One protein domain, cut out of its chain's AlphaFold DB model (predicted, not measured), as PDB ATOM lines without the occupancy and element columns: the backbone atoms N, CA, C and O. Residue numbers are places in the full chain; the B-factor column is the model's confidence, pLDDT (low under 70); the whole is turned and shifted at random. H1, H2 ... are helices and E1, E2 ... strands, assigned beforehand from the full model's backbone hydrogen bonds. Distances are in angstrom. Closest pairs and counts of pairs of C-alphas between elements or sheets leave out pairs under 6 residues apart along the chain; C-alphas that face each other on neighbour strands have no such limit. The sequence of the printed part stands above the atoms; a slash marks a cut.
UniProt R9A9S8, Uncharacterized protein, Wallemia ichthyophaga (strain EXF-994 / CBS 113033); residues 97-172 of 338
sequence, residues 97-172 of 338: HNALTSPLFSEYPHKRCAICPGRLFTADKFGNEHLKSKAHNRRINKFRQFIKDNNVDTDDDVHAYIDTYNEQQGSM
ATOM      1  N   HIS A  97      79.999 201.474 165.908       96.44
ATOM      2  CA  HIS A  97      79.854 201.317 167.345       96.44
ATOM      3  C   HIS A  97      78.571 200.551 167.720       96.44
ATOM      4  O   HIS A  97      78.605 199.631 168.551       96.44
ATOM      5  N   ASN A  98      77.444 200.898 167.088       95.69
ATOM      6  CA  ASN A  98      76.163 200.251 167.347       95.69
ATOM      7  C   ASN A  98      76.179 198.787 166.891       95.69
ATOM      8  O   ASN A  98      75.825 197.903 167.670       95.69
ATOM      9  N   ALA A  99      76.702 198.491 165.697       95.56
ATOM     10  CA  ALA A  99      76.813 197.107 165.233       95.56
ATOM     11  C   ALA A  99      77.738 196.240 166.102       95.56
ATOM     12  O   ALA A  99      77.487 195.047 166.260       95.56
ATOM     13  N   LEU A 100      78.790 196.806 166.701       95.94
ATOM     14  CA  LEU A 100      79.687 196.056 167.588       95.94
ATOM     15  C   LEU A 100      79.101 195.783 168.981       95.94
ATOM     16  O   LEU A 100      79.549 194.838 169.642       95.94
ATOM     17  N   THR A 101      78.147 196.604 169.423       95.81
ATOM     18  CA  THR A 101      77.504 196.500 170.745       95.81
ATOM     19  C   THR A 101      76.199 195.707 170.672       95.81
ATOM     20  O   THR A 101      75.975 194.792 171.465       95.81
ATOM     21  N   SER A 102      75.372 196.017 169.678       94.44
ATOM     22  CA  SER A 102      74.069 195.414 169.404       94.44
ATOM     23  C   SER A 102      73.918 195.150 167.898       94.44
ATOM     24  O   SER A 102      73.287 195.929 167.195       94.44
ATOM     25  N   PRO A 103      74.455 194.029 167.377       94.62
ATOM     26  CA  PRO A 103      74.463 193.729 165.939       94.62
ATOM     27  C   PRO A 103      73.098 193.348 165.342       94.62
ATOM     28  O   PRO A 103      73.039 193.058 164.148       94.62
ATOM     29  N   LEU A 104      72.029 193.260 166.143       94.88
ATOM     30  CA  LEU A 104      70.695 192.886 165.670       94.88
ATOM     31  C   LEU A 104      69.867 194.135 165.385       94.88
ATOM     32  O   LEU A 104      69.537 194.877 166.306       94.88
ATOM     33  N   PHE A 105      69.464 194.280 164.128       91.50
ATOM     34  CA  PHE A 105      68.616 195.365 163.647       91.50
ATOM     35  C   PHE A 105      67.249 194.801 163.288       91.50
ATOM     36  O   PHE A 105      67.145 193.714 162.711       91.50
ATOM     37  N   SER A 106      66.194 195.493 163.703       84.31
ATOM     38  CA  SER A 106      64.819 195.085 163.443       84.31
ATOM     39  C   SER A 106      64.298 195.792 162.206       84.31
ATOM     40  O   SER A 106      63.939 196.958 162.286       84.31
ATOM     41  N   GLU A 107      64.202 195.073 161.096       80.44
ATOM     42  CA  GLU A 107      63.502 195.545 159.907       80.44
ATOM     43  C   GLU A 107      62.197 194.754 159.826       80.44
ATOM     44  O   GLU A 107      62.193 193.580 159.475       80.44
ATOM     45  N   TYR A 108      61.084 195.332 160.281       78.62
ATOM     46  CA  TYR A 108      59.813 194.603 160.355       78.62
ATOM     47  C   TYR A 108      59.480 193.964 158.989       78.62
ATOM     48  O   TYR A 108      59.444 194.693 158.001       78.62
ATOM     49  N   PRO A 109      59.235 192.637 158.896       87.06
ATOM     50  CA  PRO A 109      58.914 191.683 159.969       87.06
ATOM     51  C   PRO A 109      60.084 190.827 160.508       87.06
ATOM     52  O   PRO A 109      59.854 189.939 161.335       87.06
ATOM     53  N   HIS A 110      61.325 191.029 160.063       91.50
ATOM     54  CA  HIS A 110      62.466 190.161 160.379       91.50
ATOM     55  C   HIS A 110      63.629 190.905 161.051       91.50
ATOM     56  O   HIS A 110      63.992 192.027 160.720       91.50
ATOM     57  N   LYS A 111      64.291 190.257 162.011       93.06
ATOM     58  CA  LYS A 111      65.540 190.788 162.575       93.06
ATOM     59  C   LYS A 111      66.713 190.322 161.737       93.06
ATOM     60  O   LYS A 111      66.813 189.136 161.440       93.06
ATOM     61  N   ARG A 112      67.635 191.213 161.404       93.62
ATOM     62  CA  ARG A 112      68.852 190.884 160.656       93.62
ATOM     63  C   ARG A 112      70.087 191.225 161.469       93.62
ATOM     64  O   ARG A 112      70.087 192.157 162.268       93.62
ATOM     65  N   CYS A 113      71.141 190.439 161.298       95.06
ATOM     66  CA  CYS A 113      72.432 190.711 161.921       95.06
ATOM     67  C   CYS A 113      73.295 191.528 160.959       95.06
ATOM     68  O   CYS A 113      73.618 191.005 159.895       95.06
ATOM     69  N   ALA A 114      73.718 192.747 161.321       94.69
ATOM     70  CA  ALA A 114      74.542 193.556 160.409       94.69
ATOM     71  C   ALA A 114      75.838 192.829 160.032       94.69
ATOM     72  O   ALA A 114      76.166 192.708 158.862       94.69
ATOM     73  N   ILE A 115      76.525 192.240 161.018       95.44
ATOM     74  CA  ILE A 115      77.833 191.583 160.837       95.44
ATOM     75  C   ILE A 115      77.737 190.301 159.990       95.44
ATOM     76  O   ILE A 115      78.712 189.890 159.359       95.44
ATOM     77  N   CYS A 116      76.589 189.618 160.010       94.94
ATOM     78  CA  CYS A 116      76.378 188.347 159.320       94.94
ATOM     79  C   CYS A 116      75.388 188.520 158.157       94.94
ATOM     80  O   CYS A 116      74.205 188.233 158.349       94.94
ATOM     81  N   PRO A 117      75.850 188.908 156.951       88.44
ATOM     82  CA  PRO A 117      75.015 188.985 155.756       88.44
ATOM     83  C   PRO A 117      74.225 187.694 155.529       88.44
ATOM     84  O   PRO A 117      74.733 186.587 155.749       88.44
ATOM     85  N   GLY A 118      72.972 187.858 155.103       89.25
ATOM     86  CA  GLY A 118      72.043 186.771 154.789       89.25
ATOM     87  C   GLY A 118      71.403 186.081 155.998       89.25
ATOM     88  O   GLY A 118      70.562 185.203 155.818       89.25
ATOM     89  N   ARG A 119      71.758 186.441 157.241       93.06
ATOM     90  CA  ARG A 119      71.084 185.904 158.435       93.06
ATOM     91  C   ARG A 119      69.895 186.778 158.823       93.06
ATOM     92  O   ARG A 119      70.051 187.774 159.529       93.06
ATOM     93  N   LEU A 120      68.723 186.343 158.372       94.31
ATOM     94  CA  LEU A 120      67.416 186.863 158.762       94.31
ATOM     95  C   LEU A 120      66.803 185.956 159.836       94.31
ATOM     96  O   LEU A 120      66.888 184.729 159.761       94.31
ATOM     97  N   PHE A 121      66.196 186.562 160.846       95.06
ATOM     98  CA  PHE A 121      65.560 185.894 161.971       95.06
ATOM     99  C   PHE A 121      64.091 186.289 162.027       95.06
ATOM    100  O   PHE A 121      63.750 187.466 162.133       95.06
ATOM    101  N   THR A 122      63.218 185.289 162.020       94.50
ATOM    102  CA  THR A 122      61.771 185.475 162.178       94.50
ATOM    103  C   THR A 122      61.377 185.785 163.621       94.50
ATOM    104  O   THR A 122      60.406 186.492 163.856       94.50
ATOM    105  N   ALA A 123      62.138 185.279 164.599       93.31
ATOM    106  CA  ALA A 123      61.879 185.476 166.020       93.31
ATOM    107  C   ALA A 123      63.142 185.862 166.801       93.31
ATOM    108  O   ALA A 123      64.246 185.376 166.545       93.31
ATOM    109  N   ASP A 124      62.946 186.653 167.854       93.25
ATOM    110  CA  ASP A 124      63.999 187.173 168.738       93.25
ATOM    111  C   ASP A 124      64.855 186.092 169.395       93.25
ATOM    112  O   ASP A 124      66.038 186.293 169.672       93.25
ATOM    113  N   LYS A 125      64.260 184.926 169.655       96.06
ATOM    114  CA  LYS A 125      64.960 183.789 170.261       96.06
ATOM    115  C   LYS A 125      66.114 183.324 169.370       96.06
ATOM    116  O   LYS A 125      67.218 183.141 169.876       96.06
ATOM    117  N   PHE A 126      65.881 183.240 168.059       96.06
ATOM    118  CA  PHE A 126      66.899 182.838 167.087       96.06
ATOM    119  C   PHE A 126      67.985 183.902 166.920       96.06
ATOM    120  O   PHE A 126      69.161 183.560 166.810       96.06
ATOM    121  N   GLY A 127      67.619 185.187 166.996       95.75
ATOM    122  CA  GLY A 127      68.598 186.277 167.028       95.75
ATOM    123  C   GLY A 127      69.556 186.134 168.214       95.75
ATOM    124  O   GLY A 127      70.771 186.144 168.040       95.75
ATOM    125  N   ASN A 128      69.028 185.899 169.416       96.06
ATOM    126  CA  ASN A 128      69.847 185.720 170.621       96.06
ATOM    127  C   ASN A 128      70.722 184.457 170.584       96.06
ATOM    128  O   ASN A 128      71.855 184.472 171.072       96.06
ATOM    129  N   GLU A 129      70.215 183.359 170.026       97.81
ATOM    130  CA  GLU A 129      70.994 182.133 169.830       97.81
ATOM    131  C   GLU A 129      72.140 182.349 168.833       97.81
ATOM    132  O   GLU A 129      73.278 181.951 169.093       97.81
ATOM    133  N   HIS A 130      71.881 183.080 167.747       97.50
ATOM    134  CA  HIS A 130      72.908 183.463 166.787       97.50
ATOM    135  C   HIS A 130      74.037 184.275 167.431       97.50
ATOM    136  O   HIS A 130      75.204 183.958 167.193       97.50
ATOM    137  N   LEU A 131      73.724 185.254 168.287       97.12
ATOM    138  CA  LEU A 131      74.746 186.045 168.991       97.12
ATOM    139  C   LEU A 131      75.634 185.193 169.907       97.12
ATOM    140  O   LEU A 131      76.831 185.450 170.040       97.12
ATOM    141  N   LYS A 132      75.073 184.136 170.506       97.56
ATOM    142  CA  LYS A 132      75.820 183.183 171.343       97.56
ATOM    143  C   LYS A 132      76.640 182.184 170.523       97.56
ATOM    144  O   LYS A 132      77.556 181.562 171.059       97.56
ATOM    145  N   SER A 133      76.341 182.021 169.236       97.75
ATOM    146  CA  SER A 133      77.025 181.049 168.383       97.75
ATOM    147  C   SER A 133      78.519 181.370 168.221       97.75
ATOM    148  O   SER A 133      78.943 182.526 168.113       97.75
ATOM    149  N   LYS A 134      79.356 180.326 168.152       97.81
ATOM    150  CA  LYS A 134      80.803 180.481 167.902       97.81
ATOM    151  C   LYS A 134      81.077 181.148 166.546       97.81
ATOM    152  O   LYS A 134      82.052 181.882 166.418       97.81
ATOM    153  N   ALA A 135      80.228 180.912 165.543       96.19
ATOM    154  CA  ALA A 135      80.380 181.474 164.202       96.19
ATOM    155  C   ALA A 135      80.250 183.007 164.196       96.19
ATOM    156  O   ALA A 135      81.120 183.685 163.645       96.19
ATOM    157  N   HIS A 136      79.224 183.547 164.864       96.94
ATOM    158  CA  HIS A 136      79.044 184.992 165.015       96.94
ATOM    159  C   HIS A 136      80.229 185.626 165.757       96.94
ATOM    160  O   HIS A 136      80.845 186.566 165.258       96.94
ATOM    161  N   ASN A 137      80.631 185.031 166.888       96.88
ATOM    162  CA  ASN A 137      81.763 185.502 167.692       96.88
ATOM    163  C   ASN A 137      83.099 185.508 166.922       96.88
ATOM    164  O   ASN A 137      83.920 186.413 167.072       96.88
ATOM    165  N   ARG A 138      83.329 184.525 166.045       96.06
ATOM    166  CA  ARG A 138      84.505 184.528 165.160       96.06
ATOM    167  C   ARG A 138      84.458 185.689 164.172       96.06
ATOM    168  O   ARG A 138      85.487 186.316 163.929       96.06
ATOM    169  N   ARG A 139      83.284 185.978 163.606       94.94
ATOM    170  CA  ARG A 139      83.120 187.042 162.611       94.94
ATOM    171  C   ARG A 139      83.257 188.432 163.226       94.94
ATOM    172  O   ARG A 139      84.026 189.224 162.697       94.94
ATOM    173  N   ILE A 140      82.625 188.700 164.372       96.44
ATOM    174  CA  ILE A 140      82.755 189.994 165.069       96.44
ATOM    175  C   ILE A 140      84.202 190.272 165.494       96.44
ATOM    176  O   ILE A 140      84.680 191.390 165.340       96.44
ATOM    177  N   ASN A 141      84.948 189.259 165.951       97.12
ATOM    178  CA  ASN A 141      86.355 189.433 166.318       97.12
ATOM    179  C   ASN A 141      87.231 189.771 165.107       97.12
ATOM    180  O   ASN A 141      88.080 190.656 165.196       97.12
ATOM    181  N   LYS A 142      86.998 189.112 163.967       95.81
ATOM    182  CA  LYS A 142      87.679 189.448 162.711       95.81
ATOM    183  C   LYS A 142      87.289 190.832 162.194       95.81
ATOM    184  O   LYS A 142      88.146 191.544 161.692       95.81
ATOM    185  N   PHE A 143      86.024 191.219 162.326       96.56
ATOM    186  CA  PHE A 143      85.560 192.545 161.929       96.56
ATOM    187  C   PHE A 143      86.188 193.643 162.804       96.56
ATOM    188  O   PHE A 143      86.673 194.642 162.290       96.56
ATOM    189  N   ARG A 144      86.321 193.412 164.118       97.00
ATOM    190  CA  ARG A 144      87.078 194.299 165.022       97.00
ATOM    191  C   ARG A 144      88.552 194.426 164.639       97.00
ATOM    192  O   ARG A 144      89.120 195.496 164.811       97.00
ATOM    193  N   GLN A 145      89.184 193.345 164.178       96.50
ATOM    194  CA  GLN A 145      90.555 193.401 163.657       96.50
ATOM    195  C   GLN A 145      90.609 194.229 162.375       96.50
ATOM    196  O   GLN A 145      91.396 195.158 162.300       96.50
ATOM    197  N   PHE A 146      89.692 193.985 161.439       96.44
ATOM    198  CA  PHE A 146      89.590 194.746 160.197       96.44
ATOM    199  C   PHE A 146      89.428 196.258 160.431       96.44
ATOM    200  O   PHE A 146      90.133 197.042 159.802       96.44
ATOM    201  N   ILE A 147      88.569 196.675 161.368       96.81
ATOM    202  CA  ILE A 147      88.399 198.095 161.726       96.81
ATOM    203  C   ILE A 147      89.715 198.695 162.240       96.81
ATOM    204  O   ILE A 147      90.091 199.792 161.836       96.81
ATOM    205  N   LYS A 148      90.440 197.958 163.094       96.62
ATOM    206  CA  LYS A 148      91.744 198.390 163.621       96.62
ATOM    207  C   LYS A 148      92.805 198.479 162.528       96.62
ATOM    208  O   LYS A 148      93.548 199.449 162.495       96.62
ATOM    209  N   ASP A 149      92.860 197.490 161.643       96.19
ATOM    210  CA  ASP A 149      93.866 197.412 160.582       96.19
ATOM    211  C   ASP A 149      93.679 198.530 159.542       96.19
ATOM    212  O   ASP A 149      94.658 199.037 158.997       96.19
ATOM    213  N   ASN A 150      92.431 198.949 159.300       96.00
ATOM    214  CA  ASN A 150      92.094 200.010 158.348       96.00
ATOM    215  C   ASN A 150      91.927 201.397 158.997       96.00
ATOM    216  O   ASN A 150      91.693 202.361 158.277       96.00
ATOM    217  N   ASN A 151      92.077 201.515 160.325       96.00
ATOM    218  CA  ASN A 151      91.855 202.748 161.097       96.00
ATOM    219  C   ASN A 151      90.512 203.438 160.772       96.00
ATOM    220  O   ASN A 151      90.469 204.648 160.565       96.00
ATOM    221  N   VAL A 152      89.435 202.654 160.690       95.75
ATOM    222  CA  VAL A 152      88.080 203.154 160.397       95.75
ATOM    223  C   VAL A 152      87.470 203.781 161.650       95.75
ATOM    224  O   VAL A 152      87.664 203.245 162.749       95.75
ATOM    225  N   ASP A 153      86.743 204.890 161.494       96.44
ATOM    226  CA  ASP A 153      86.088 205.551 162.620       96.44
ATOM    227  C   ASP A 153      84.865 204.749 163.083       96.44
ATOM    228  O   ASP A 153      84.202 204.056 162.313       96.44
ATOM    229  N   THR A 154      84.560 204.792 164.377       94.12
ATOM    230  CA  THR A 154      83.451 204.003 164.935       94.12
ATOM    231  C   THR A 154      82.075 204.600 164.653       94.12
ATOM    232  O   THR A 154      81.069 203.914 164.855       94.12
ATOM    233  N   ASP A 155      82.039 205.849 164.198       95.25
ATOM    234  CA  ASP A 155      80.812 206.583 163.890       95.25
ATOM    235  C   ASP A 155      80.391 206.456 162.419       95.25
ATOM    236  O   ASP A 155      79.265 206.818 162.082       95.25
ATOM    237  N   ASP A 156      81.244 205.889 161.561       95.12
ATOM    238  CA  ASP A 156      80.914 205.659 160.156       95.12
ATOM    239  C   ASP A 156      79.851 204.550 159.983       95.12
ATOM    240  O   ASP A 156      79.652 203.696 160.861       95.12
ATOM    241  N   ASP A 157      79.174 204.550 158.828       93.81
ATOM    242  CA  ASP A 157      78.155 203.554 158.472       93.81
ATOM    243  C   ASP A 157      78.763 202.162 158.249       93.81
ATOM    244  O   ASP A 157      79.685 201.954 157.461       93.81
ATOM    245  N   VAL A 158      78.191 201.174 158.926       94.50
ATOM    246  CA  VAL A 158      78.607 199.772 158.920       94.50
ATOM    247  C   VAL A 158      78.485 199.128 157.554       94.50
ATOM    248  O   VAL A 158      79.330 198.295 157.206       94.50
ATOM    249  N   HIS A 159      77.434 199.453 156.804       90.75
ATOM    250  CA  HIS A 159      77.116 198.734 155.575       90.75
ATOM    251  C   HIS A 159      78.232 198.889 154.533       90.75
ATOM    252  O   HIS A 159      78.688 197.881 153.982       90.75
ATOM    253  N   ALA A 160      78.792 200.094 154.392       90.69
ATOM    254  CA  ALA A 160      79.933 200.364 153.512       90.69
ATOM    255  C   ALA A 160      81.179 199.505 153.835       90.69
ATOM    256  O   ALA A 160      81.884 199.029 152.939       90.69
ATOM    257  N   TYR A 161      81.457 199.259 155.119       93.88
ATOM    258  CA  TYR A 161      82.636 198.491 155.544       93.88
ATOM    259  C   TYR A 161      82.403 196.986 155.592       93.88
ATOM    260  O   TYR A 161      83.352 196.206 155.503       93.88
ATOM    261  N   ILE A 162      81.156 196.546 155.737       92.44
ATOM    262  CA  ILE A 162      80.842 195.120 155.735       92.44
ATOM    263  C   ILE A 162      81.005 194.526 154.346       92.44
ATOM    264  O   ILE A 162      81.532 193.415 154.239       92.44
ATOM    265  N   ASP A 163      80.626 195.249 153.298       90.25
ATOM    266  CA  ASP A 163      80.797 194.765 151.931       90.25
ATOM    267  C   ASP A 163      82.279 194.650 151.574       90.25
ATOM    268  O   ASP A 163      82.724 193.572 151.172       90.25
ATOM    269  N   THR A 164      83.084 195.669 151.886       92.19
ATOM    270  CA  THR A 164      84.547 195.600 151.707       92.19
ATOM    271  C   THR A 164      85.186 194.491 152.553       92.19
ATOM    272  O   THR A 164      86.053 193.755 152.073       92.19
ATOM    273  N   TYR A 165      84.726 194.286 153.791       93.88
ATOM    274  CA  TYR A 165      85.167 193.174 154.635       93.88
ATOM    275  C   TYR A 165      84.814 191.805 154.025       93.88
ATOM    276  O   TYR A 165      85.634 190.880 154.039       93.88
ATOM    277  N   ASN A 166      83.606 191.653 153.484       89.88
ATOM    278  CA  ASN A 166      83.145 190.409 152.867       89.88
ATOM    279  C   ASN A 166      83.887 190.118 151.567       89.88
ATOM    280  O   ASN A 166      84.285 188.973 151.341       89.88
ATOM    281  N   GLU A 167      84.128 191.143 150.756       89.50
ATOM    282  CA  GLU A 167      84.971 191.059 149.571       89.50
ATOM    283  C   GLU A 167      86.383 190.625 149.944       89.50
ATOM    284  O   GLU A 167      86.914 189.714 149.317       89.50
ATOM    285  N   GLN A 168      86.984 191.162 151.010       88.38
ATOM    286  CA  GLN A 168      88.292 190.700 151.482       88.38
ATOM    287  C   GLN A 168      88.260 189.252 151.990       88.38
ATOM    288  O   GLN A 168      89.140 188.462 151.656       88.38
ATOM    289  N   GLN A 169      87.243 188.842 152.756       82.25
ATOM    290  CA  GLN A 169      87.144 187.449 153.220       82.25
ATOM    291  C   GLN A 169      86.850 186.454 152.082       82.25
ATOM    292  O   GLN A 169      87.247 185.291 152.182       82.25
ATOM    293  N   GLY A 170      86.143 186.881 151.031       70.94
ATOM    294  CA  GLY A 170      85.816 186.062 149.861       70.94
ATOM    295  C   GLY A 170      86.927 186.026 148.810       70.94
ATOM    296  O   GLY A 170      87.160 184.982 148.201       70.94
ATOM    297  N   SER A 171      87.630 187.145 148.621       57.56
ATOM    298  CA  SER A 171      88.714 187.296 147.644       57.56
ATOM    299  C   SER A 171      90.040 186.752 148.140       57.56
ATOM    300  O   SER A 171      90.859 186.362 147.313       57.56
ATOM    301  N   MET A 172      90.251 186.666 149.458       50.22
ATOM    302  CA  MET A 172      91.415 185.976 149.992       50.22
ATOM    303  C   MET A 172      91.266 184.498 149.632       50.22
ATOM    304  O   MET A 172      90.411 183.819 150.218       50.22
TER     305      MET A 172
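AT A GLANCE: This is residues 97 to 172 of the 338 residues of an uncharacterized protein of Wallemia ichthyophaga (strain EXF-994 / CBS 113033) (UniProt R9A9S8). A small two-stranded hairpin, E1 and E2, packs beside helix H2 at one end of the domain, and at the other end the long helix H3 is crossed by H4 at nearly a right angle. The short helix H1 lies between these two halves, near both H3 and H4, and the stretch after E2 folds back so that residues 120 to 121 pair with E2. The 76 printed residues hold four named helices and two named strands, in the order H1, E1, E2, H2, H3, H4; the sheet's order is E1 - E2, antiparallel, and the class is mostly helix. The whole is compact, with a radius of gyration of the C-alphas of 12.4 A, and its C-alphas span 34 by 24 by 19 A.

IN THESE COORDINATES: Start with the sheet and find C-alpha 104 at (70.695, 192.886, 165.670), where E1 begins; it covers residues 104 to 107 and is 9.6 A long from first to last C-alpha. E2 covers residues 110 to 113 and measures 10.1 A. Go on to H2, residues 124 to 132, which is 12.7 A long. H3, residues 134 to 150, is the longest helix by residues; find its C-alpha 134 at (80.803, 180.481, 167.902), and from there it runs 24.5 A to C-alpha 150. H4, residues 158 to 171, measures 19.6 A and ends at C-alpha 171, at (88.714, 187.296, 147.644). Look back to the first printed residue for H1, residues 97 to 101, which is 6.3 A long.

HOW THE PARTS SIT: Look first at E1 and E2, an antiparallel hairpin with an angle of 146 degrees between their directions. You will find N 105 and O 112 within hydrogen-bond range at 2.9 A, and N 110 and O 107 at 2.8 A. C-alphas 106 and 111 face each other at 4.4 A. Outside the named strands, residues 111 to 112 of E2 form a short antiparallel pairing with residues 120 to 121. From E2 go on to H2: 4 pairs of their C-alphas are within 8 A, and the closest C-alphas are those of Lys 111 and Gly 127, 7.0 A apart. From H2 move to H3: the two are close but not clearly touching, with the C-alphas of His 130 and His 136 closest at 6.6 A. They run the same way at a steep tilt of 65 degrees. H3 and H4 are close but not clearly touching and about perpendicular, at 79 degrees; their closest C-alphas are those of Phe 146 and Tyr 165, 7.3 A apart. H1 is close to H3 but not clearly touching, with the C-alphas of Leu 100 and Ile 140 closest at 7.2 A. It is likewise close to H4 but not clearly touching, with the C-alphas of Ala 99 and Val 158 closest at 7.1 A. Among the pairs that are apart are H2 and H4, and E2 and H3; H1 and E2 are only just apart, their closest C-alphas being 8.4 A from each other. In H1, H2 and H3 every O i to N i+4 pair is within hydrogen-bond range, and in H4 9 of 10 are.

THE WHOLE: The two C-alphas farthest apart are those of Pro 109 and Asp 149, at 35.4 A. The printed part runs from residue 97 to residue 172 and has no cut. The links H1 to E1, E1 to E2 and H2 to H3 are tight; E2 to H2, with 10 residues between them, and H3 to H4, with 7, are short links, and no link is long. The mean pLDDT of the printed part is 92.5; look at residues 171 to 172 for the two values under 70.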